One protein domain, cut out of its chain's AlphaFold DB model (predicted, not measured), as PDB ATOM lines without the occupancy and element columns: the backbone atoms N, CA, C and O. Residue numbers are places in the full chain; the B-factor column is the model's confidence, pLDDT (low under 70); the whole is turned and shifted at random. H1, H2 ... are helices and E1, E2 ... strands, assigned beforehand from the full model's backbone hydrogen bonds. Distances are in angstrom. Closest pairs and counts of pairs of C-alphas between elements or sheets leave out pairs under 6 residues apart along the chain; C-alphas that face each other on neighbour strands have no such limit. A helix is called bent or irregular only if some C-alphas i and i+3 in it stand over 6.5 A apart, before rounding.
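What this domain is: This is residues 11 to 178 of the 462 residues of the protein "General stress protein A" of Raoultella planticola (UniProt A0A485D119). The domain has two unequal lobes: a larger one of helices, where H6 and H7 pack on the long H8, H5 packs on H6 and H7, and H4 packs on H6; and a smaller, looser one, where two short parallel strand pairs, E2 with E3 and E1 with E4, follow each other, with H1 and H2 on their far side. The long link 99 to 111 runs between the lobes, and its residues 109 to 110 pair with E2. The printed part has 168 residues with eight named helices and four named strands, in the order E1 H1 H2 E2 H3 H4 H5 H6 H7 H8 E3 E4; the class is mostly helix. It is compact, with a radius of gyration of the C-alphas of 17.3 A and spans of 47 by 36 by 28 A.

Where its parts are: E1, residues 14 to 17, begins at C-alpha 14 at (-18.835, -9.358, -47.398). H1 is residues 22 to 28, H2 32 to 39, E2 44 to 47, H3 52 to 55 and H4 60 to 65. H5 is residues 72 to 85, 20.1 A, H6 87 to 98, 18.2 A, and H7 112 to 130, 26.7 A. H8, residues 142 to 164, is 34.2 A long and begins at C-alpha 142 at (-33.743, -26.129, -37.087). H6 and H8 are irregular: C-alphas 88 and 91 are 7.3 A apart, C-alphas 143 and 146 7.8 A. E3 is residues 169 to 172; E4, 174 to 177, ends at C-alpha 177 at (-17.842, -6.320, -38.112).

How they stand to each other: E1 and E4 are parallel neighbours, with N 15 and O 174 within hydrogen-bond range at 2.8 A. H1 and H2 touch no helix. E2 and E3 are parallel, with N 172 and O 46 2.8 A apart; with H3 to H8 between, they form a strand-helix-strand unit, two parallel neighbour strands joined through helices. E3 runs on into E4 at 30 degrees. H3 is close to but not clearly touching H4, C-alphas 52 and 63 being closest at 6.4 A. H4 touches residues 96 to 98 of H6, about perpendicular at 81 degrees, closest at C-alphas 61 and 97, 4.8 A. H5 and H6 form a helical hairpin, C-alphas 83 and 90 being closest at 6.3 A. H7 touches H5 with residues 125 to 129 alone, at a steep tilt of 61 degrees, closest at C-alphas 129 and 78, 6.0 A. H8 touches H6 with residues 155 to 160 alone, closest at C-alphas 160 and 92, 5.3 A. Every O i to N i+4 pair is within range in H1, H2, H4, H5 and H7, 6 of 8 in H6 and 15 of 19 in H8; H3 is too short for one.

The domain as a whole: The C-alphas farthest apart, of Glu 23 and Glu 84, are 49.4 A apart. The printed part has no cut; the links H6 to H7 and H7 to H8 are long. Mean pLDDT of the printed part is 95.6, and residues 11 to 12 are under 70.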
ATOM      1  N   THR A  11     -14.298 -11.577 -48.100       57.72
ATOM      2  CA  THR A  11     -14.462 -13.032 -47.932       57.72
ATOM      3  C   THR A  11     -15.943 -13.358 -48.052       57.72
ATOM      4  O   THR A  11     -16.755 -12.679 -47.440       57.72
ATOM      5  N   GLY A  12     -16.336 -14.335 -48.874       61.41
ATOM      6  CA  GLY A  12     -17.757 -14.708 -49.026       61.41
ATOM      7  C   GLY A  12     -18.685 -13.591 -49.545       61.41
ATOM      8  O   GLY A  12     -19.897 -13.655 -49.361       61.41
ATOM      9  N   GLY A  13     -18.136 -12.544 -50.176       75.25
ATOM     10  CA  GLY A  13     -18.910 -11.404 -50.681       75.25
ATOM     11  C   GLY A  13     -19.313 -10.369 -49.619       75.25
ATOM     12  O   GLY A  13     -20.179  -9.540 -49.900       75.25
ATOM     13  N   VAL A  14     -18.700 -10.399 -48.431       88.06
ATOM     14  CA  VAL A  14     -18.835  -9.358 -47.398       88.06
ATOM     15  C   VAL A  14     -17.543  -8.548 -47.262       88.06
ATOM     16  O   VAL A  14     -16.455  -9.070 -47.506       88.06
ATOM     17  N   VAL A  15     -17.656  -7.276 -46.885       92.31
ATOM     18  CA  VAL A  15     -16.522  -6.410 -46.531       92.31
ATOM     19  C   VAL A  15     -16.302  -6.483 -45.037       92.31
ATOM     20  O   VAL A  15     -17.134  -6.012 -44.267       92.31
ATOM     21  N   ASN A  16     -15.174  -7.054 -44.634       92.06
ATOM     22  CA  ASN A  16     -14.822  -7.104 -43.224       92.06
ATOM     23  C   ASN A  16     -14.292  -5.750 -42.749       92.06
ATOM     24  O   ASN A  16     -13.460  -5.138 -43.426       92.06
ATOM     25  N   TYR A  17     -14.727  -5.335 -41.566       91.19
ATOM     26  CA  TYR A  17     -14.206  -4.172 -40.862       91.19
ATOM     27  C   TYR A  17     -13.998  -4.504 -39.373       91.19
ATOM     28  O   TYR A  17     -14.800  -5.255 -38.820       91.19
ATOM     29  N   PRO A  18     -12.947  -3.992 -38.704       87.00
ATOM     30  CA  PRO A  18     -12.632  -4.380 -37.331       87.00
ATOM     31  C   PRO A  18     -13.749  -4.136 -36.312       87.00
ATOM     32  O   PRO A  18     -14.143  -5.075 -35.635       87.00
ATOM     33  N   LEU A  19     -14.249  -2.904 -36.210       85.75
ATOM     34  CA  LEU A  19     -15.195  -2.460 -35.180       85.75
ATOM     35  C   LEU A  19     -16.054  -1.294 -35.691       85.75
ATOM     36  O   LEU A  19     -15.674  -0.623 -36.648       85.75
ATOM     37  N   ILE A  20     -17.185  -1.026 -35.043       86.69
ATOM     38  CA  ILE A  20     -18.047   0.116 -35.377       86.69
ATOM     39  C   ILE A  20     -17.451   1.391 -34.765       86.69
ATOM     40  O   ILE A  20     -17.342   1.515 -33.547       86.69
ATOM     41  N   ASN A  21     -17.050   2.339 -35.608       86.06
ATOM     42  CA  ASN A  21     -16.559   3.663 -35.223       86.06
ATOM     43  C   ASN A  21     -16.976   4.715 -36.270       86.06
ATOM     44  O   ASN A  21     -17.535   4.379 -37.311       86.06
ATOM     45  N   ALA A  22     -16.650   5.987 -36.023       89.38
ATOM     46  CA  ALA A  22     -16.977   7.073 -36.950       89.38
ATOM     47  C   ALA A  22     -16.365   6.882 -38.356       89.38
ATOM     48  O   ALA A  22     -16.941   7.325 -39.347       89.38
ATOM     49  N   GLU A  23     -15.212   6.208 -38.467       93.00
ATOM     50  CA  GLU A  23     -14.595   5.890 -39.761       93.00
ATOM     51  C   GLU A  23     -15.400   4.825 -40.517       93.00
ATOM     52  O   GLU A  23     -15.671   5.013 -41.697       93.00
ATOM     53  N   TYR A  24     -15.849   3.760 -39.846       93.69
ATOM     54  CA  TYR A  24     -16.765   2.755 -40.391       93.69
ATOM     55  C   TYR A  24     -18.060   3.404 -40.890       93.69
ATOM     56  O   TYR A  24     -18.452   3.203 -42.039       93.69
ATOM     57  N   GLU A  25     -18.700   4.222 -40.052       94.62
ATOM     58  CA  GLU A  25     -19.955   4.899 -40.390       94.62
ATOM     59  C   GLU A  25     -19.778   5.833 -41.588       94.62
ATOM     60  O   GLU A  25     -20.556   5.774 -42.541       94.62
ATOM     61  N   SER A  26     -18.715   6.641 -41.591       95.19
ATOM     62  CA  SER A  26     -18.400   7.534 -42.707       95.19
ATOM     63  C   SER A  26     -18.056   6.767 -43.984       95.19
ATOM     64  O   SER A  26     -18.527   7.136 -45.059       95.19
ATOM     65  N   GLN A  27     -17.256   5.703 -43.889       94.94
ATOM     66  CA  GLN A  27     -16.803   4.919 -45.036       94.94
ATOM     67  C   GLN A  27     -17.958   4.169 -45.712       94.94
ATOM     68  O   GLN A  27     -17.962   4.031 -46.937       94.94
ATOM     69  N   PHE A  28     -18.918   3.672 -44.930       95.81
ATOM     70  CA  PHE A  28     -20.064   2.916 -45.439       95.81
ATOM     71  C   PHE A  28     -21.342   3.753 -45.578       95.81
ATOM     72  O   PHE A  28     -22.381   3.207 -45.942       95.81
ATOM     73  N   GLY A  29     -21.264   5.069 -45.353       95.94
ATOM     74  CA  GLY A  29     -22.376   5.995 -45.561       95.94
ATOM     75  C   GLY A  29     -23.548   5.763 -44.607       95.94
ATOM     76  O   GLY A  29     -24.701   5.886 -45.015       95.94
ATOM     77  N   LEU A  30     -23.270   5.413 -43.350       96.19
ATOM     78  CA  LEU A  30     -24.272   5.163 -42.308       96.19
ATOM     79  C   LEU A  30     -24.702   6.464 -41.610       96.19
ATOM     80  O   LEU A  30     -24.733   6.548 -40.386       96.19
ATOM     81  N   SER A  31     -25.009   7.492 -42.402       95.62
ATOM     82  CA  SER A  31     -25.574   8.763 -41.942       95.62
ATOM     83  C   SER A  31     -26.905   9.044 -42.632       95.62
ATOM     84  O   SER A  31     -27.118   8.593 -43.759       95.62
ATOM     85  N   ASP A  32     -27.778   9.828 -41.997       96.38
ATOM     86  CA  ASP A  32     -29.097  10.172 -42.550       96.38
ATOM     87  C   ASP A  32     -29.006  10.764 -43.962       96.38
ATOM     88  O   ASP A  32     -29.777  10.390 -44.844       96.38
ATOM     89  N   GLU A  33     -28.031  11.642 -44.212       97.25
ATOM     90  CA  GLU A  33     -27.806  12.265 -45.523       97.25
ATOM     91  C   GLU A  33     -27.389  11.238 -46.589       97.25
ATOM     92  O   GLU A  33     -27.954  11.199 -47.689       97.25
ATOM     93  N   SER A  34     -26.427  10.370 -46.255       97.12
ATOM     94  CA  SER A  34     -25.925   9.340 -47.171       97.12
ATOM     95  C   SER A  34     -26.998   8.298 -47.475       97.12
ATOM     96  O   SER A  34     -27.181   7.924 -48.635       97.12
ATOM     97  N   ILE A  35     -27.749   7.866 -46.456       97.88
ATOM     98  CA  ILE A  35     -28.857   6.919 -46.600       97.88
ATOM     99  C   ILE A  35     -29.970   7.541 -47.443       97.88
ATOM    100  O   ILE A  35     -30.396   6.912 -48.410       97.88
ATOM    101  N   SER A  36     -30.382   8.780 -47.151       96.88
ATOM    102  CA  SER A  36     -31.426   9.493 -47.907       96.88
ATOM    103  C   SER A  36     -31.070   9.620 -49.389       96.88
ATOM    104  O   SER A  36     -31.882   9.304 -50.256       96.88
ATOM    105  N   THR A  37     -29.824   9.988 -49.691       97.31
ATOM    106  CA  THR A  37     -29.323  10.050 -51.074       97.31
ATOM    107  C   THR A  37     -29.263   8.664 -51.717       97.31
ATOM    108  O   THR A  37     -29.506   8.501 -52.911       97.31
ATOM    109  N   CYS A  38     -28.923   7.631 -50.941       97.12
ATOM    110  CA  CYS A  38     -28.797   6.272 -51.451       97.12
ATOM    111  C   CYS A  38     -30.149   5.656 -51.833       97.12
ATOM    112  O   CYS A  38     -30.188   4.915 -52.824       97.12
ATOM    113  N   VAL A  39     -31.205   5.948 -51.063       97.44
ATOM    114  CA  VAL A  39     -32.566   5.433 -51.289       97.44
ATOM    115  C   VAL A  39     -33.337   6.198 -52.359       97.44
ATOM    116  O   VAL A  39     -34.293   5.651 -52.909       97.44
ATOM    117  N   ASP A  40     -32.935   7.433 -52.673       96.75
ATOM    118  CA  ASP A  40     -33.663   8.280 -53.615       96.75
ATOM    119  C   ASP A  40     -33.827   7.615 -54.992       96.75
ATOM    120  O   ASP A  40     -32.886   7.083 -55.587       96.75
ATOM    121  N   GLY A  41     -35.063   7.623 -55.490       95.81
ATOM    122  CA  GLY A  41     -35.430   7.031 -56.773       95.81
ATOM    123  C   GLY A  41     -35.460   5.497 -56.834       95.81
ATOM    124  O   GLY A  41     -35.700   4.979 -57.930       95.81
ATOM    125  N   TYR A  42     -35.261   4.773 -55.726       98.12
ATOM    126  CA  TYR A  42     -35.331   3.305 -55.662       98.12
ATOM    127  C   TYR A  42     -36.516   2.810 -54.824       98.12
ATOM    128  O   TYR A  42     -36.934   3.444 -53.859       98.12
ATOM    129  N   ASP A  43     -37.053   1.646 -55.189       98.06
ATOM    130  CA  ASP A  43     -38.162   1.006 -54.472       98.06
ATOM    131  C   ASP A  43     -37.662   0.067 -53.367       98.06
ATOM    132  O   ASP A  43     -38.292  -0.071 -52.317       98.06
ATOM    133  N   LEU A  44     -36.527  -0.591 -53.624       98.44
ATOM    134  CA  LEU A  44     -35.963  -1.631 -52.774       98.44
ATOM    135  C   LEU A  44     -34.431  -1.613 -52.850       98.44
ATOM    136  O   LEU A  44     -33.833  -1.669 -53.926       98.44
ATOM    137  N   LEU A  45     -33.797  -1.573 -51.686       98.56
ATOM    138  CA  LEU A  45     -32.364  -1.702 -51.496       98.56
ATOM    139  C   LEU A  45     -32.109  -2.963 -50.685       98.56
ATOM    140  O   LEU A  45     -32.710  -3.170 -49.632       98.56
ATOM    141  N   LEU A  46     -31.206  -3.807 -51.160       98.19
ATOM    142  CA  LEU A  46     -30.851  -5.048 -50.480       98.19
ATOM    143  C   LEU A  46     -29.456  -5.511 -50.906       98.19
ATOM    144  O   LEU A  46     -28.884  -4.976 -51.854       98.19
ATOM    145  N   PRO A  47     -28.857  -6.479 -50.209       97.12
ATOM    146  CA  PRO A  47     -27.591  -7.053 -50.612       97.12
ATOM    147  C   PRO A  47     -27.588  -7.666 -52.016       97.12
ATOM    148  O   PRO A  47     -28.614  -8.118 -52.510       97.12
ATOM    149  N   LYS A  48     -26.399  -7.799 -52.609       95.94
ATOM    150  CA  LYS A  48     -26.211  -8.603 -53.828       95.94
ATOM    151  C   LYS A  48     -26.698 -10.040 -53.649       95.94
ATOM    152  O   LYS A  48     -26.482 -10.640 -52.584       95.94
ATOM    153  N   LYS A  49     -27.256 -10.610 -54.719       96.00
ATOM    154  CA  LYS A  49     -27.604 -12.033 -54.776       96.00
ATOM    155  C   LYS A  49     -26.407 -12.934 -54.476       96.00
ATOM    156  O   LYS A  49     -25.249 -12.574 -54.703       96.00
ATOM    157  N   TRP A  50     -26.704 -14.131 -53.987       95.06
ATOM    158  CA  TRP A  50     -25.730 -15.198 -53.809       95.06
ATOM    159  C   TRP A  50     -26.125 -16.426 -54.633       95.06
ATOM    160  O   TRP A  50     -27.310 -16.732 -54.771       95.06
ATOM    161  N   SER A  51     -25.121 -17.099 -55.200       95.81
ATOM    162  CA  SER A  51     -25.303 -18.232 -56.108       95.81
ATOM    163  C   SER A  51     -25.263 -19.552 -55.348       95.81
ATOM    164  O   SER A  51     -24.232 -19.906 -54.775       95.81
ATOM    165  N   VAL A  52     -26.345 -20.329 -55.405       95.44
ATOM    166  CA  VAL A  52     -26.429 -21.627 -54.709       95.44
ATOM    167  C   VAL A  52     -25.559 -22.705 -55.351       95.44
ATOM    168  O   VAL A  52     -25.167 -23.673 -54.698       95.44
ATOM    169  N   THR A  53     -25.195 -22.522 -56.622       94.81
ATOM    170  CA  THR A  53     -24.270 -23.417 -57.335       94.81
ATOM    171  C   THR A  53     -22.876 -23.404 -56.718       94.81
ATOM    172  O   THR A  53     -22.196 -24.429 -56.729       94.81
ATOM    173  N   SER A  54     -22.475 -22.294 -56.087       89.44
ATOM    174  CA  SER A  54     -21.219 -22.202 -55.337       89.44
ATOM    175  C   SER A  54     -21.202 -23.095 -54.090       89.44
ATOM    176  O   SER A  54     -20.124 -23.408 -53.596       89.44
ATOM    177  N   ALA A  55     -22.367 -23.541 -53.611       89.06
ATOM    178  CA  ALA A  55     -22.516 -24.521 -52.536       89.06
ATOM    179  C   ALA A  55     -22.968 -25.905 -53.041       89.06
ATOM    180  O   ALA A  55     -23.510 -26.701 -52.277       89.06
ATOM    181  N   GLY A  56     -22.792 -26.205 -54.335       93.88
ATOM    182  CA  GLY A  56     -23.097 -27.528 -54.899       93.88
ATOM    183  C   GLY A  56     -24.592 -27.836 -55.062       93.88
ATOM    184  O   GLY A  56     -24.978 -29.000 -55.225       93.88
ATOM    185  N   SER A  57     -25.450 -26.814 -55.011       96.81
ATOM    186  CA  SER A  57     -26.892 -26.956 -55.245       96.81
ATOM    187  C   SER A  57     -27.245 -26.658 -56.705       96.81
ATOM    188  O   SER A  57     -26.659 -25.771 -57.326       96.81
ATOM    189  N   LYS A  58     -28.206 -27.395 -57.268       97.31
ATOM    190  CA  LYS A  58     -28.645 -27.248 -58.667       97.31
ATOM    191  C   LYS A  58     -29.438 -25.959 -58.888       97.31
ATOM    192  O   LYS A  58     -29.282 -25.316 -59.919       97.31
ATOM    193  N   ASN A  59     -30.315 -25.630 -57.946       98.31
ATOM    194  CA  ASN A  59     -31.204 -24.473 -57.950       98.31
ATOM    195  C   ASN A  59     -31.663 -24.177 -56.511       98.31
ATOM    196  O   ASN A  59     -31.266 -24.879 -55.577       98.31
ATOM    197  N   ASN A  60     -32.466 -23.134 -56.318       98.31
ATOM    198  CA  ASN A  60     -32.879 -22.682 -54.987       98.31
ATOM    199  C   ASN A  60     -33.738 -23.719 -54.227       98.31
ATOM    200  O   ASN A  60     -33.630 -23.812 -53.003       98.31
ATOM    201  N   LEU A  61     -34.531 -24.540 -54.931       98.19
ATOM    202  CA  LEU A  61     -35.302 -25.630 -54.314       98.19
ATOM    203  C   LEU A  61     -34.390 -26.754 -53.801       98.19
ATOM    204  O   LEU A  61     -34.497 -27.165 -52.646       98.19
ATOM    205  N   ASP A  62     -33.454 -27.212 -54.641       98.19
ATOM    206  CA  ASP A  62     -32.432 -28.200 -54.264       98.19
ATOM    207  C   ASP A  62     -31.551 -27.678 -53.119       98.19
ATOM    208  O   ASP A  62     -31.168 -28.436 -52.232       98.19
ATOM    209  N   HIS A  63     -31.282 -26.370 -53.096       98.00
ATOM    210  CA  HIS A  63     -30.521 -25.739 -52.024       98.00
ATOM    211  C   HIS A  63     -31.222 -25.832 -50.666       98.00
ATOM    212  O   HIS A  63     -30.571 -26.136 -49.668       98.00
ATOM    213  N   TYR A  64     -32.544 -25.624 -50.618       97.88
ATOM    214  CA  TYR A  64     -33.309 -25.841 -49.386       97.88
ATOM    215  C   TYR A  64     -33.306 -27.325 -48.998       97.88
ATOM    216  O   TYR A  64     -33.065 -27.657 -47.841       97.88
ATOM    217  N   ALA A  65     -33.522 -28.222 -49.966       97.19
ATOM    218  CA  ALA A  65     -33.598 -29.663 -49.723       97.19
ATOM    219  C   ALA A  65     -32.293 -30.279 -49.189       97.19
ATOM    220  O   ALA A  65     -32.342 -31.264 -48.458       97.19
ATOM    221  N   LYS A  66     -31.138 -29.709 -49.553       95.56
ATOM    222  CA  LYS A  66     -29.808 -30.146 -49.098       95.56
ATOM    223  C   LYS A  66     -29.319 -29.456 -47.823       95.56
ATOM    224  O   LYS A  66     -28.238 -29.797 -47.345       95.56
ATOM    225  N   GLY A  67     -30.041 -28.460 -47.312       93.69
ATOM    226  CA  GLY A  67     -29.608 -27.716 -46.133       93.69
ATOM    227  C   GLY A  67     -29.525 -28.621 -44.904       93.69
ATOM    228  O   GLY A  67     -30.491 -29.293 -44.573       93.69
ATOM    229  N   GLU A  68     -28.389 -28.606 -44.205       93.31
ATOM    230  CA  GLU A  68     -28.120 -29.476 -43.045       93.31
ATOM    231  C   GLU A  68     -29.190 -29.376 -41.944       93.31
ATOM    232  O   GLU A  68     -29.539 -30.373 -41.321       93.31
ATOM    233  N   PHE A  69     -29.734 -28.174 -41.736       94.56
ATOM    234  CA  PHE A  69     -30.747 -27.874 -40.716       94.56
ATOM    235  C   PHE A  69     -32.120 -27.549 -41.318       94.56
ATOM    236  O   PHE A  69     -32.940 -26.893 -40.673       94.56
ATOM    237  N   LEU A  70     -32.354 -27.934 -42.576       96.25
ATOM    238  CA  LEU A  70     -33.567 -27.612 -43.318       96.25
ATOM    239  C   LEU A  70     -34.297 -28.886 -43.732       96.25
ATOM    240  O   LEU A  70     -33.695 -29.855 -44.183       96.25
ATOM    241  N   HIS A  71     -35.625 -28.857 -43.639       97.00
ATOM    242  CA  HIS A  71     -36.473 -29.981 -44.022       97.00
ATOM    243  C   HIS A  71     -37.385 -29.562 -45.169       97.00
ATOM    244  O   HIS A  71     -38.245 -28.697 -45.012       97.00
ATOM    245  N   ILE A  72     -37.209 -30.175 -46.343       97.56
ATOM    246  CA  ILE A  72     -37.909 -29.765 -47.574       97.56
ATOM    247  C   ILE A  72     -39.438 -29.782 -47.450       97.56
ATOM    248  O   ILE A  72     -40.109 -28.951 -48.054       97.56
ATOM    249  N   LYS A  73     -39.989 -30.681 -46.625       97.38
ATOM    250  CA  LYS A  73     -41.430 -30.768 -46.347       97.38
ATOM    251  C   LYS A  73     -42.007 -29.464 -45.772       97.38
ATOM    252  O   LYS A  73     -43.149 -29.128 -46.073       97.38
ATOM    253  N   ASP A  74     -41.218 -28.718 -44.997       97.81
ATOM    254  CA  ASP A  74     -41.672 -27.476 -44.370       97.81
ATOM    255  C   ASP A  74     -41.770 -26.372 -45.425       97.81
ATOM    256  O   ASP A  74     -42.758 -25.644 -45.487       97.81
ATOM    257  N   TYR A  75     -40.776 -26.297 -46.317       98.44
ATOM    258  CA  TYR A  75     -40.812 -25.365 -47.441       98.44
ATOM    259  C   TYR A  75     -41.917 -25.721 -48.436       98.44
ATOM    260  O   TYR A  75     -42.614 -24.824 -48.900       98.44
ATOM    261  N   GLN A  76     -42.140 -27.010 -48.711       98.25
ATOM    262  CA  GLN A  76     -43.253 -27.444 -49.555       98.25
ATOM    263  C   GLN A  76     -44.601 -27.011 -48.966       98.25
ATOM    264  O   GLN A  76     -45.407 -26.429 -49.680       98.25
ATOM    265  N   SER A  77     -44.795 -27.185 -47.655       98.31
ATOM    266  CA  SER A  77     -46.011 -26.727 -46.967       98.31
ATOM    267  C   SER A  77     -46.212 -25.212 -47.106       98.31
ATOM    268  O   SER A  77     -47.337 -24.750 -47.273       98.31
ATOM    269  N   ALA A  78     -45.129 -24.428 -47.083       98.44
ATOM    270  CA  ALA A  78     -45.196 -22.987 -47.318       98.44
ATOM    271  C   ALA A  78     -45.570 -22.642 -48.766       98.44
ATOM    272  O   ALA A  78     -46.364 -21.733 -48.982       98.44
ATOM    273  N   LEU A  79     -45.030 -23.363 -49.756       98.50
ATOM    274  CA  LEU A  79     -45.405 -23.179 -51.161       98.50
ATOM    275  C   LEU A  79     -46.884 -23.499 -51.396       98.50
ATOM    276  O   LEU A  79     -47.554 -22.733 -52.083       98.50
ATOM    277  N   ASP A  80     -47.394 -24.566 -50.778       98.25
ATOM    278  CA  ASP A  80     -48.804 -24.948 -50.870       98.25
ATOM    279  C   ASP A  80     -49.707 -23.833 -50.308       98.25
ATOM    280  O   ASP A  80     -50.668 -23.425 -50.955       98.25
ATOM    281  N   VAL A  81     -49.344 -23.243 -49.158       98.44
ATOM    282  CA  VAL A  81     -50.056 -22.079 -48.590       98.44
ATOM    283  C   VAL A  81     -50.027 -20.874 -49.536       98.44
ATOM    284  O   VAL A  81     -51.046 -20.204 -49.694       98.44
ATOM    285  N   VAL A  82     -48.884 -20.582 -50.168       98.56
ATOM    286  CA  VAL A  82     -48.790 -19.468 -51.127       98.56
ATOM    287  C   VAL A  82     -49.699 -19.719 -52.330       98.56
ATOM    288  O   VAL A  82     -50.411 -18.806 -52.731       98.56
ATOM    289  N   GLU A  83     -49.698 -20.926 -52.901       97.94
ATOM    290  CA  GLU A  83     -50.551 -21.252 -54.052       97.94
ATOM    291  C   GLU A  83     -52.049 -21.230 -53.708       97.94
ATOM    292  O   GLU A  83     -52.859 -20.888 -54.570       97.94
ATOM    293  N   GLU A  84     -52.425 -21.560 -52.469       97.88
ATOM    294  CA  GLU A  84     -53.813 -21.500 -51.998       97.88
ATOM    295  C   GLU A  84     -54.298 -20.068 -51.740       97.88
ATOM    296  O   GLU A  84     -55.397 -19.709 -52.167       97.88
ATOM    297  N   LEU A  85     -53.504 -19.255 -51.035       98.00
ATOM    298  CA  LEU A  85     -53.887 -17.888 -50.660       98.00
ATOM    299  C   LEU A  85     -53.675 -16.882 -51.796       98.00
ATOM    300  O   LEU A  85     -54.445 -15.933 -51.920       98.00
ATOM    301  N   TYR A  86     -52.646 -17.099 -52.618       98.19
ATOM    302  CA  TYR A  86     -52.211 -16.183 -53.673       98.19
ATOM    303  C   TYR A  86     -51.891 -16.941 -54.978       98.19
ATOM    304  O   TYR A  86     -50.725 -17.014 -55.394       98.19
ATOM    305  N   PRO A  87     -52.899 -17.520 -55.665       97.81
ATOM    306  CA  PRO A  87     -52.694 -18.338 -56.866       97.81
ATOM    307  C   PRO A  87     -51.896 -17.642 -57.984       97.81
ATOM    308  O   PRO A  87     -51.210 -18.295 -58.780       97.81
ATOM    309  N   GLU A  88     -51.941 -16.311 -58.045       97.88
ATOM    310  CA  GLU A  88     -51.191 -15.480 -58.986       97.88
ATOM    311  C   GLU A  88     -49.662 -15.535 -58.797       97.88
ATOM    312  O   GLU A  88     -48.921 -15.122 -59.691       97.88
ATOM    313  N   TYR A  89     -49.159 -16.079 -57.683       98.50
ATOM    314  CA  TYR A  89     -47.722 -16.219 -57.410       98.50
ATOM    315  C   TYR A  89     -47.085 -17.465 -58.037       98.50
ATOM    316  O   TYR A  89     -45.859 -17.604 -58.013       98.50
ATOM    317  N   LYS A  90     -47.869 -18.358 -58.653       97.81
ATOM    318  CA  LYS A  90     -47.376 -19.631 -59.205       97.81
ATOM    319  C   LYS A  90     -46.182 -19.476 -60.155       97.81
ATOM    320  O   LYS A  90     -45.208 -20.226 -60.068       97.81
ATOM    321  N   ALA A  91     -46.224 -18.478 -61.040       98.19
ATOM    322  CA  ALA A  91     -45.125 -18.200 -61.965       98.19
ATOM    323  C   ALA A  91     -43.857 -17.730 -61.229       98.19
ATOM    324  O   ALA A  91     -42.751 -18.165 -61.554       98.19
ATOM    325  N   ALA A  92     -44.007 -16.884 -60.207       98.62
ATOM    326  CA  ALA A  92     -42.901 -16.401 -59.383       98.62
ATOM    327  C   ALA A  92     -42.258 -17.525 -58.550       98.62
ATOM    328  O   ALA A  92     -41.029 -17.610 -58.488       98.62
ATOM    329  N   ILE A  93     -43.068 -18.433 -57.990       98.69
ATOM    330  CA  ILE A  93     -42.601 -19.638 -57.284       98.69
ATOM    331  C   ILE A  93     -41.721 -20.489 -58.202       98.69
ATOM    332  O   ILE A  93     -40.588 -20.827 -57.852       98.69
ATOM    333  N   GLN A  94     -42.221 -20.816 -59.395       98.44
ATOM    334  CA  GLN A  94     -41.485 -21.631 -60.364       98.44
ATOM    335  C   GLN A  94     -40.196 -20.946 -60.820       98.44
ATOM    336  O   GLN A  94     -39.160 -21.604 -60.934       98.44
ATOM    337  N   GLN A  95     -40.244 -19.634 -61.061       98.56
ATOM    338  CA  GLN A  95     -39.071 -18.857 -61.441       98.56
ATOM    339  C   GLN A  95     -38.004 -18.894 -60.341       98.56
ATOM    340  O   GLN A  95     -36.849 -19.202 -60.634       98.56
ATOM    341  N   PHE A  96     -38.374 -18.638 -59.084       98.62
ATOM    342  CA  PHE A  96     -37.427 -18.665 -57.971       98.62
ATOM    343  C   PHE A  96     -36.841 -20.061 -57.749       98.62
ATOM    344  O   PHE A  96     -35.624 -20.213 -57.691       98.62
ATOM    345  N   ASN A  97     -37.687 -21.088 -57.656       98.62
ATOM    346  CA  ASN A  97     -37.254 -22.447 -57.328       98.62
ATOM    347  C   ASN A  97     -36.325 -23.053 -58.387       98.62
ATOM    348  O   ASN A  97     -35.464 -23.864 -58.046       98.62
ATOM    349  N   ASN A  98     -36.468 -22.642 -59.651       98.56
ATOM    350  CA  ASN A  98     -35.595 -23.071 -60.744       98.56
ATOM    351  C   ASN A  98     -34.354 -22.187 -60.937       98.56
ATOM    352  O   ASN A  98     -33.425 -22.612 -61.625       98.56
ATOM    353  N   ALA A  99     -34.313 -20.993 -60.341       98.50
ATOM    354  CA  ALA A  99     -33.156 -20.110 -60.420       98.50
ATOM    355  C   ALA A  99     -31.964 -20.645 -59.608       98.50
ATOM    356  O   ALA A  99     -32.104 -21.443 -58.678       98.50
ATOM    357  N   THR A 100     -30.768 -20.193 -59.982       98.12
ATOM    358  CA  THR A 100     -29.487 -20.574 -59.364       98.12
ATOM    359  C   THR A 100     -28.949 -19.523 -58.396       98.12
ATOM    360  O   THR A 100     -27.869 -19.699 -57.833       98.12
ATOM    361  N   ASP A 101     -29.666 -18.417 -58.222       97.56
ATOM    362  CA  ASP A 101     -29.301 -17.327 -57.332       97.56
ATOM    363  C   ASP A 101     -30.525 -16.742 -56.620       97.56
ATOM    364  O   ASP A 101     -31.676 -16.980 -56.998       97.56
ATOM    365  N   GLY A 102     -30.267 -15.990 -55.554       97.38
ATOM    366  CA  GLY A 102     -31.302 -15.324 -54.776       97.38
ATOM    367  C   GLY A 102     -30.735 -14.425 -53.683       97.38
ATOM    368  O   GLY A 102     -29.534 -14.423 -53.392       97.38
ATOM    369  N   TYR A 103     -31.619 -13.646 -53.077       97.56
ATOM    370  CA  TYR A 103     -31.370 -12.808 -51.913       97.56
ATOM    371  C   TYR A 103     -31.574 -13.626 -50.634       97.56
ATOM    372  O   TYR A 103     -32.665 -13.674 -50.078       97.56
ATOM    373  N   TYR A 104     -30.521 -14.294 -50.171       95.50
ATOM    374  CA  TYR A 104     -30.526 -15.081 -48.932       95.50
ATOM    375  C   TYR A 104     -30.284 -14.182 -47.718       95.50
ATOM    376  O   TYR A 104     -29.182 -14.125 -47.174       95.50
ATOM    377  N   THR A 105     -31.278 -13.354 -47.391       94.69
ATOM    378  CA  THR A 105     -31.147 -12.314 -46.369       94.69
ATOM    379  C   THR A 105     -32.501 -11.834 -45.861       94.69
ATOM    380  O   THR A 105     -33.511 -11.915 -46.553       94.69
ATOM    381  N   ASN A 106     -32.478 -11.264 -44.663       95.19
ATOM    382  CA  ASN A 106     -33.540 -10.471 -44.054       95.19
ATOM    383  C   ASN A 106     -33.127  -8.992 -43.875       95.19
ATOM    384  O   ASN A 106     -33.770  -8.262 -43.130       95.19
ATOM    385  N   MET A 107     -32.042  -8.552 -44.526       97.50
ATOM    386  CA  MET A 107     -31.546  -7.176 -44.477       97.50
ATOM    387  C   MET A 107     -31.937  -6.437 -45.758       97.50
ATOM    388  O   MET A 107     -31.426  -6.741 -46.836       97.50
ATOM    389  N   PHE A 108     -32.837  -5.464 -45.645       98.00
ATOM    390  CA  PHE A 108     -33.318  -4.655 -46.762       98.00
ATOM    391  C   PHE A 108     -33.816  -3.288 -46.275       98.00
ATOM    392  O   PHE A 108     -34.161  -3.118 -45.107       98.00
ATOM    393  N   VAL A 109     -33.897  -2.328 -47.192       98.31
ATOM    394  CA  VAL A 109     -34.620  -1.062 -47.027       98.31
ATOM    395  C   VAL A 109     -35.586  -0.961 -48.195       98.31
ATOM    396  O   VAL A 109     -35.173  -1.079 -49.343       98.31
ATOM    397  N   MET A 110     -36.872  -0.777 -47.927       97.69
ATOM    398  CA  MET A 110     -37.896  -0.740 -48.971       97.69
ATOM    399  C   MET A 110     -38.876   0.402 -48.741       97.69
ATOM    400  O   MET A 110     -39.035   0.883 -47.615       97.69
ATOM    401  N   ARG A 111     -39.540   0.834 -49.813       97.69
ATOM    402  CA  ARG A 111     -40.570   1.871 -49.740       97.69
ATOM    403  C   ARG A 111     -41.712   1.430 -48.818       97.69
ATOM    404  O   ARG A 111     -42.068   0.256 -48.764       97.69
ATOM    405  N   LYS A 112     -42.297   2.384 -48.090       98.06
ATOM    406  CA  LYS A 112     -43.298   2.125 -47.041       98.06
ATOM    407  C   LYS A 112     -44.510   1.315 -47.521       98.06
ATOM    408  O   LYS A 112     -44.942   0.414 -46.819       98.06
ATOM    409  N   ASP A 113     -45.074   1.646 -48.677       97.50
ATOM    410  CA  ASP A 113     -46.200   0.919 -49.284       97.50
ATOM    411  C   ASP A 113     -45.835  -0.539 -49.604       97.50
ATOM    412  O   ASP A 113     -46.588  -1.440 -49.256       97.50
ATOM    413  N   MET A 114     -44.654  -0.774 -50.185       97.25
ATOM    414  CA  MET A 114     -44.147  -2.120 -50.465       97.25
ATOM    415  C   MET A 114     -43.858  -2.896 -49.174       97.25
ATOM    416  O   MET A 114     -44.110  -4.092 -49.120       97.25
ATOM    417  N   PHE A 115     -43.377  -2.229 -48.119       98.56
ATOM    418  CA  PHE A 115     -43.181  -2.851 -46.806       98.56
ATOM    419  C   PHE A 115     -44.479  -3.346 -46.189       98.56
ATOM    420  O   PHE A 115     -44.517  -4.460 -45.667       98.56
ATOM    421  N   LEU A 116     -45.529  -2.528 -46.237       98.44
ATOM    422  CA  LEU A 116     -46.833  -2.893 -45.692       98.44
ATOM    423  C   LEU A 116     -47.441  -4.065 -46.471       98.44
ATOM    424  O   LEU A 116     -47.845  -5.043 -45.851       98.44
ATOM    425  N   ASP A 117     -47.403  -4.000 -47.802       98.44
ATOM    426  CA  ASP A 117     -47.891  -5.062 -48.690       98.44
ATOM    427  C   ASP A 117     -47.121  -6.382 -48.497       98.44
ATOM    428  O   ASP A 117     -47.719  -7.429 -48.256       98.44
ATOM    429  N   TYR A 118     -45.782  -6.332 -48.486       98.56
ATOM    430  CA  TYR A 118     -44.944  -7.500 -48.201       98.56
ATOM    431  C   TYR A 118     -45.225  -8.091 -46.818       98.56
ATOM    432  O   TYR A 118     -45.264  -9.311 -46.671       98.56
ATOM    433  N   SER A 119     -45.409  -7.241 -45.803       98.56
ATOM    434  CA  SER A 119     -45.675  -7.690 -44.435       98.56
ATOM    435  C   SER A 119     -47.013  -8.417 -44.346       98.56
ATOM    436  O   SER A 119     -47.069  -9.511 -43.790       98.56
ATOM    437  N   GLU A 120     -48.076  -7.844 -44.915       98.69
ATOM    438  CA  GLU A 120     -49.399  -8.472 -44.945       98.69
ATOM    439  C   GLU A 120     -49.351  -9.823 -45.671       98.69
ATOM    440  O   GLU A 120     -49.771 -10.842 -45.115       98.69
ATOM    441  N   TRP A 121     -48.730  -9.856 -46.853       98.75
ATOM    442  CA  TRP A 121     -48.552 -11.077 -47.634       98.75
ATOM    443  C   TRP A 121     -47.764 -12.151 -46.866       98.75
ATOM    444  O   TRP A 121     -48.236 -13.281 -46.713       98.75
ATOM    445  N   LEU A 122     -46.586 -11.801 -46.333       98.69
ATOM    446  CA  LEU A 122     -45.699 -12.733 -45.633       98.69
ATOM    447  C   LEU A 122     -46.368 -13.301 -44.381       98.69
ATOM    448  O   LEU A 122     -46.380 -14.517 -44.195       98.69
ATOM    449  N   PHE A 123     -46.915 -12.449 -43.512       98.31
ATOM    450  CA  PHE A 123     -47.465 -12.910 -42.238       98.31
ATOM    451  C   PHE A 123     -48.786 -13.665 -42.400       98.31
ATOM    452  O   PHE A 123     -49.048 -14.565 -41.601       98.31
ATOM    453  N   ALA A 124     -49.571 -13.403 -43.452       98.31
ATOM    454  CA  ALA A 124     -50.717 -14.248 -43.796       98.31
ATOM    455  C   ALA A 124     -50.284 -15.691 -44.123       98.31
ATOM    456  O   ALA A 124     -50.901 -16.647 -43.645       98.31
ATOM    457  N   ILE A 125     -49.188 -15.854 -44.876       98.44
ATOM    458  CA  ILE A 125     -48.613 -17.170 -45.197       98.44
ATOM    459  C   ILE A 125     -48.054 -17.835 -43.941       98.44
ATOM    460  O   ILE A 125     -48.376 -18.988 -43.667       98.44
ATOM    461  N   LEU A 126     -47.234 -17.119 -43.164       97.56
ATOM    462  CA  LEU A 126     -46.593 -17.686 -41.974       97.56
ATOM    463  C   LEU A 126     -47.622 -18.116 -40.922       97.56
ATOM    464  O   LEU A 126     -47.483 -19.204 -40.373       97.56
ATOM    465  N   SER A 127     -48.692 -17.340 -40.720       96.81
ATOM    466  CA  SER A 127     -49.770 -17.705 -39.788       96.81
ATOM    467  C   SER A 127     -50.484 -18.994 -40.213       96.81
ATOM    468  O   SER A 127     -50.769 -19.842 -39.380       96.81
ATOM    469  N   ASN A 128     -50.728 -19.191 -41.516       97.56
ATOM    470  CA  ASN A 128     -51.313 -20.440 -42.026       97.56
ATOM    471  C   ASN A 128     -50.329 -21.617 -41.983       97.56
ATOM    472  O   ASN A 128     -50.745 -22.773 -41.909       97.56
ATOM    473  N   LEU A 129     -49.028 -21.340 -42.067       96.31
ATOM    474  CA  LEU A 129     -47.990 -22.360 -42.013       96.31
ATOM    475  C   LEU A 129     -47.843 -22.954 -40.608       96.31
ATOM    476  O   LEU A 129     -47.580 -24.151 -40.499       96.31
ATOM    477  N   GLU A 130     -48.030 -22.149 -39.556       93.56
ATOM    478  CA  GLU A 130     -47.949 -22.591 -38.154       93.56
ATOM    479  C   GLU A 130     -48.876 -23.780 -37.857       93.56
ATOM    480  O   GLU A 130     -48.460 -24.717 -37.177       93.56
ATOM    481  N   ASP A 131     -50.070 -23.807 -38.452       92.12
ATOM    482  CA  ASP A 131     -51.033 -24.906 -38.298       92.12
ATOM    483  C   ASP A 131     -50.711 -26.142 -39.166       92.12
ATOM    484  O   ASP A 131     -51.315 -27.204 -38.996       92.12
ATOM    485  N   ARG A 132     -49.773 -26.029 -40.119       94.31
ATOM    486  CA  ARG A 132     -49.458 -27.081 -41.108       94.31
ATOM    487  C   ARG A 132     -48.150 -27.812 -40.855       94.31
ATOM    488  O   ARG A 132     -47.977 -28.927 -41.351       94.31
ATOM    489  N   ILE A 133     -47.225 -27.217 -40.106       94.19
ATOM    490  CA  ILE A 133     -45.926 -27.830 -39.815       94.19
ATOM    491  C   ILE A 133     -45.828 -28.276 -38.360       94.19
ATOM    492  O   ILE A 133     -46.388 -27.681 -37.447       94.19
ATOM    493  N   SER A 134     -45.061 -29.338 -38.130       93.62
ATOM    494  CA  SER A 134     -44.705 -29.794 -36.786       93.62
ATOM    495  C   SER A 134     -43.213 -30.100 -36.719       93.62
ATOM    496  O   SER A 134     -42.667 -30.869 -37.518       93.62
ATOM    497  N   MET A 135     -42.541 -29.473 -35.752       93.44
ATOM    498  CA  MET A 135     -41.117 -29.685 -35.510       93.44
ATOM    499  C   MET A 135     -40.896 -31.073 -34.903       93.44
ATOM    500  O   MET A 135     -41.487 -31.410 -33.879       93.44
ATOM    501  N   ASN A 136     -40.002 -31.865 -35.493       92.12
ATOM    502  CA  ASN A 136     -39.673 -33.201 -34.996       92.12
ATOM    503  C   ASN A 136     -38.336 -33.178 -34.247       92.12
ATOM    504  O   ASN A 136     -37.296 -33.458 -34.834       92.12
ATOM    505  N   ASN A 137     -38.369 -32.815 -32.960       92.25
ATOM    506  CA  ASN A 137     -37.180 -32.702 -32.102       92.25
ATOM    507  C   ASN A 137     -36.082 -31.783 -32.668       92.25
ATOM    508  O   ASN A 137     -34.893 -32.051 -32.518       92.25
ATOM    509  N   TYR A 138     -36.498 -30.683 -33.298       96.62
ATOM    510  CA  TYR A 138     -35.595 -29.712 -33.908       96.62
ATOM    511  C   TYR A 138     -34.622 -29.114 -32.890       96.62
ATOM    512  O   TYR A 138     -35.007 -28.685 -31.794       96.62
ATOM    513  N   ASN A 139     -33.352 -29.058 -33.275       93.69
ATOM    514  CA  ASN A 139     -32.307 -28.372 -32.533       93.69
ATOM    515  C   ASN A 139     -32.435 -26.837 -32.669       93.69
ATOM    516  O   ASN A 139     -33.352 -26.314 -33.301       93.69
ATOM    517  N   ALA A 140     -31.523 -26.085 -32.045       92.44
ATOM    518  CA  ALA A 140     -31.580 -24.622 -32.037       92.44
ATOM    519  C   ALA A 140     -31.526 -23.978 -33.439       92.44
ATOM    520  O   ALA A 140     -32.167 -22.949 -33.641       92.44
ATOM    521  N   GLN A 141     -30.798 -24.565 -34.398       91.31
ATOM    522  CA  GLN A 141     -30.767 -24.070 -35.780       91.31
ATOM    523  C   GLN A 141     -32.057 -24.422 -36.519       91.31
ATOM    524  O   GLN A 141     -32.675 -23.549 -37.115       91.31
ATOM    525  N   GLU A 142     -32.523 -25.665 -36.409       93.75
ATOM    526  CA  GLU A 142     -33.743 -26.129 -37.087       93.75
ATOM    527  C   GLU A 142     -35.005 -25.392 -36.595       93.75
ATOM    528  O   GLU A 142     -35.914 -25.108 -37.373       93.75
ATOM    529  N   LYS A 143     -35.047 -24.976 -35.320       94.62
ATOM    530  CA  LYS A 143     -36.131 -24.138 -34.764       94.62
ATOM    531  C   LYS A 143     -36.289 -22.782 -35.462       94.62
ATOM    532  O   LYS A 143     -37.313 -22.128 -35.287       94.62
ATOM    533  N   ARG A 144     -35.313 -22.358 -36.272       95.19
ATOM    534  CA  ARG A 144     -35.365 -21.126 -37.077       95.19
ATOM    535  C   ARG A 144     -36.061 -21.321 -38.431       95.19
ATOM    536  O   ARG A 144     -36.028 -20.404 -39.249       95.19
ATOM    537  N   VAL A 145     -36.702 -22.473 -38.665       96.25
ATOM    538  CA  VAL A 145     -37.397 -22.841 -39.915       96.25
ATOM    539  C   VAL A 145     -38.255 -21.718 -40.507       96.25
ATOM    540  O   VAL A 145     -38.128 -21.430 -41.693       96.25
ATOM    541  N   ILE A 146     -39.046 -21.011 -39.693       96.12
ATOM    542  CA  ILE A 146     -39.890 -19.896 -40.152       96.12
ATOM    543  C   ILE A 146     -39.049 -18.780 -40.788       96.12
ATOM    544  O   ILE A 146     -39.371 -18.296 -41.871       96.12
ATOM    545  N   GLY A 147     -37.924 -18.418 -40.164       94.94
ATOM    546  CA  GLY A 147     -36.992 -17.433 -40.714       94.94
ATOM    547  C   GLY A 147     -36.327 -17.913 -42.006       94.94
ATOM    548  O   GLY A 147     -36.230 -17.154 -42.968       94.94
ATOM    549  N   HIS A 148     -35.934 -19.187 -42.071       96.00
ATOM    550  CA  HIS A 148     -35.334 -19.766 -43.278       96.00
ATOM    551  C   HIS A 148     -36.304 -19.809 -44.467       96.00
ATOM    552  O   HIS A 148     -35.889 -19.541 -45.599       96.00
ATOM    553  N   ILE A 149     -37.583 -20.104 -44.216       98.06
ATOM    554  CA  ILE A 149     -38.656 -20.054 -45.218       98.06
ATOM    555  C   ILE A 149     -38.918 -18.610 -45.652       98.06
ATOM    556  O   ILE A 149     -39.006 -18.348 -46.854       98.06
ATOM    557  N   ALA A 150     -38.966 -17.662 -44.709       98.06
ATOM    558  CA  ALA A 150     -39.196 -16.249 -45.007       98.06
ATOM    559  C   ALA A 150     -38.158 -15.670 -45.989       98.06
ATOM    560  O   ALA A 150     -38.529 -14.904 -46.877       98.06
ATOM    561  N   GLU A 151     -36.890 -16.097 -45.923       97.69
ATOM    562  CA  GLU A 151     -35.868 -15.719 -46.918       97.69
ATOM    563  C   GLU A 151     -36.247 -16.146 -48.352       97.69
ATOM    564  O   GLU A 151     -35.979 -15.425 -49.315       97.69
ATOM    565  N   ARG A 152     -36.886 -17.311 -48.533       98.56
ATOM    566  CA  ARG A 152     -37.303 -17.808 -49.861       98.56
ATOM    567  C   ARG A 152     -38.567 -17.089 -50.322       98.56
ATOM    568  O   ARG A 152     -38.625 -16.627 -51.461       98.56
ATOM    569  N   LEU A 153     -39.529 -16.916 -49.417       98.75
ATOM    570  CA  LEU A 153     -40.751 -16.153 -49.674       98.75
ATOM    571  C   LEU A 153     -40.444 -14.703 -50.072       98.75
ATOM    572  O   LEU A 153     -41.066 -14.184 -50.995       98.75
ATOM    573  N   PHE A 154     -39.431 -14.073 -49.470       98.75
ATOM    574  CA  PHE A 154     -38.983 -12.732 -49.853       98.75
ATOM    575  C   PHE A 154     -38.578 -12.642 -51.332       98.75
ATOM    576  O   PHE A 154     -38.967 -11.714 -52.038       98.75
ATOM    577  N   ASN A 155     -37.847 -13.639 -51.837       98.75
ATOM    578  CA  ASN A 155     -37.451 -13.684 -53.244       98.75
ATOM    579  C   ASN A 155     -38.647 -13.880 -54.177       98.75
ATOM    580  O   ASN A 155     -38.740 -13.208 -55.203       98.75
ATOM    581  N   ILE A 156     -39.559 -14.781 -53.811       98.81
ATOM    582  CA  ILE A 156     -40.797 -15.035 -54.557       98.81
ATOM    583  C   ILE A 156     -41.633 -13.748 -54.649       98.81
ATOM    584  O   ILE A 156     -42.096 -13.395 -55.735       98.81
ATOM    585  N   TYR A 157     -41.741 -13.000 -53.550       98.69
ATOM    586  CA  TYR A 157     -42.422 -11.708 -53.510       98.69
ATOM    587  C   TYR A 157     -41.790 -10.659 -54.431       98.69
ATOM    588  O   TYR A 157     -42.492 -10.024 -55.222       98.69
ATOM    589  N   ILE A 158     -40.462 -10.513 -54.393       98.44
ATOM    590  CA  ILE A 158     -39.744  -9.583 -55.278       98.44
ATOM    591  C   ILE A 158     -39.966  -9.952 -56.747       98.44
ATOM    592  O   ILE A 158     -40.249  -9.072 -57.559       98.44
ATOM    593  N   ILE A 159     -39.869 -11.239 -57.088       98.56
ATOM    594  CA  ILE A 159     -40.078 -11.718 -58.458       98.56
ATOM    595  C   ILE A 159     -41.499 -11.400 -58.925       98.56
ATOM    596  O   ILE A 159     -41.663 -10.894 -60.034       98.56
ATOM    597  N   LYS A 160     -42.515 -11.625 -58.084       98.25
ATOM    598  CA  LYS A 160     -43.896 -11.261 -58.423       98.25
ATOM    599  C   LYS A 160     -44.039  -9.758 -58.663       98.25
ATOM    600  O   LYS A 160     -44.583  -9.351 -59.685       98.25
ATOM    601  N   CYS A 161     -43.463  -8.926 -57.795       97.38
ATOM    602  CA  CYS A 161     -43.467  -7.474 -57.984       97.38
ATOM    603  C   CYS A 161     -42.807  -7.050 -59.305       97.38
ATOM    604  O   CYS A 161     -43.311  -6.151 -59.973       97.38
ATOM    605  N   GLN A 162     -41.700  -7.691 -59.693       96.81
ATOM    606  CA  GLN A 162     -41.010  -7.430 -60.962       96.81
ATOM    607  C   GLN A 162     -41.816  -7.874 -62.189       96.81
ATOM    608  O   GLN A 162     -41.650  -7.296 -63.263       96.81
ATOM    609  N   GLN A 163     -42.659  -8.901 -62.050       95.38
ATOM    610  CA  GLN A 163     -43.564  -9.352 -63.110       95.38
ATOM    611  C   GLN A 163     -44.722  -8.363 -63.320       95.38
ATOM    612  O   GLN A 163     -45.126  -8.142 -64.460       95.38
ATOM    613  N   ASP A 164     -45.227  -7.748 -62.246       93.44
ATOM    614  CA  ASP A 164     -46.391  -6.851 -62.305       93.44
ATOM    615  C   ASP A 164     -46.042  -5.412 -62.687       93.44
ATOM    616  O   ASP A 164     -46.828  -4.718 -63.337       93.44
ATOM    617  N   LYS A 165     -44.886  -4.924 -62.234       92.88
ATOM    618  CA  LYS A 165     -44.482  -3.526 -62.396       92.88
ATOM    619  C   LYS A 165     -42.974  -3.389 -62.524       92.88
ATOM    620  O   LYS A 165     -42.192  -4.229 -62.086       92.88
ATOM    621  N   GLN A 166     -42.553  -2.263 -63.092       93.69
ATOM    622  CA  GLN A 166     -41.144  -1.900 -63.090       93.69
ATOM    623  C   GLN A 166     -40.704  -1.599 -61.653       93.69
ATOM    624  O   GLN A 166     -41.160  -0.627 -61.056       93.69
ATOM    625  N   LEU A 167     -39.810  -2.431 -61.122       95.50
ATOM    626  CA  LEU A 167     -39.242  -2.285 -59.785       95.50
ATOM    627  C   LEU A 167     -37.787  -1.817 -59.884       95.50
ATOM    628  O   LEU A 167     -36.951  -2.472 -60.515       95.50
ATOM    629  N   LYS A 168     -37.467  -0.688 -59.254       97.75
ATOM    630  CA  LYS A 168     -36.111  -0.139 -59.184       97.75
ATOM    631  C   LYS A 168     -35.400  -0.690 -57.959       97.75
ATOM    632  O   LYS A 168     -35.573  -0.197 -56.844       97.75
ATOM    633  N   ILE A 169     -34.575  -1.706 -58.190       98.06
ATOM    634  CA  ILE A 169     -33.759  -2.341 -57.156       98.06
ATOM    635  C   ILE A 169     -32.338  -1.777 -57.183       98.06
ATOM    636  O   ILE A 169     -31.732  -1.662 -58.252       98.06
ATOM    637  N   LYS A 170     -31.780  -1.481 -56.007       98.12
ATOM    638  CA  LYS A 170     -30.353  -1.185 -55.834       98.12
ATOM    639  C   LYS A 170     -29.705  -2.238 -54.953       98.12
ATOM    640  O   LYS A 170     -30.045  -2.387 -53.781       98.12
ATOM    641  N   GLU A 171     -28.735  -2.947 -55.513       98.06
ATOM    642  CA  GLU A 171     -27.961  -3.914 -54.747       98.06
ATOM    643  C   GLU A 171     -26.773  -3.250 -54.051       98.06
ATOM    644  O   GLU A 171     -25.955  -2.581 -54.689       98.06
ATOM    645  N   LEU A 172     -26.654  -3.465 -52.742       96.81
ATOM    646  CA  LEU A 172     -25.586  -2.919 -51.910       96.81
ATOM    647  C   LEU A 172     -24.619  -4.004 -51.428       96.81
ATOM    648  O   LEU A 172     -24.885  -5.211 -51.461       96.81
ATOM    649  N   GLN A 173     -23.448  -3.554 -50.993       95.38
ATOM    650  CA  GLN A 173     -22.440  -4.417 -50.400       95.38
ATOM    651  C   GLN A 173     -22.783  -4.716 -48.938       95.38
ATOM    652  O   GLN A 173     -23.222  -3.838 -48.204       95.38
ATOM    653  N   ARG A 174     -22.557  -5.960 -48.508       95.56
ATOM    654  CA  ARG A 174     -22.651  -6.347 -47.097       95.56
ATOM    655  C   ARG A 174     -21.354  -6.006 -46.384       95.56
ATOM    656  O   ARG A 174     -20.279  -6.278 -46.922       95.56
ATOM    657  N   THR A 175     -21.460  -5.498 -45.169       95.38
ATOM    658  CA  THR A 175     -20.334  -5.339 -44.251       95.38
ATOM    659  C   THR A 175     -20.423  -6.393 -43.147       95.38
ATOM    660  O   THR A 175     -21.504  -6.897 -42.843       95.38
ATOM    661  N   PHE A 176     -19.282  -6.773 -42.583       94.19
ATOM    662  CA  PHE A 176     -19.194  -7.658 -41.427       94.19
ATOM    663  C   PHE A 176     -18.212  -7.058 -40.427       94.19
ATOM    664  O   PHE A 176     -17.072  -6.755 -40.782       94.19
ATOM    665  N   VAL A 177     -18.665  -6.865 -39.191       91.25
ATOM    666  CA  VAL A 177     -17.842  -6.320 -38.112       91.25
ATOM    667  C   VAL A 177     -17.198  -7.485 -37.370       91.25
ATOM    668  O   VAL A 177     -17.901  -8.349 -36.856       91.25
ATOM    669  N   THR A 178     -15.866  -7.548 -37.358       88.50
ATOM    670  CA  THR A 178     -15.141  -8.734 -36.865       88.50
ATOM    671  C   THR A 178     -14.926  -8.754 -35.355       88.50
ATOM    672  O   THR A 178     -14.676  -9.820 -34.803       88.50
TER     673      THR A 178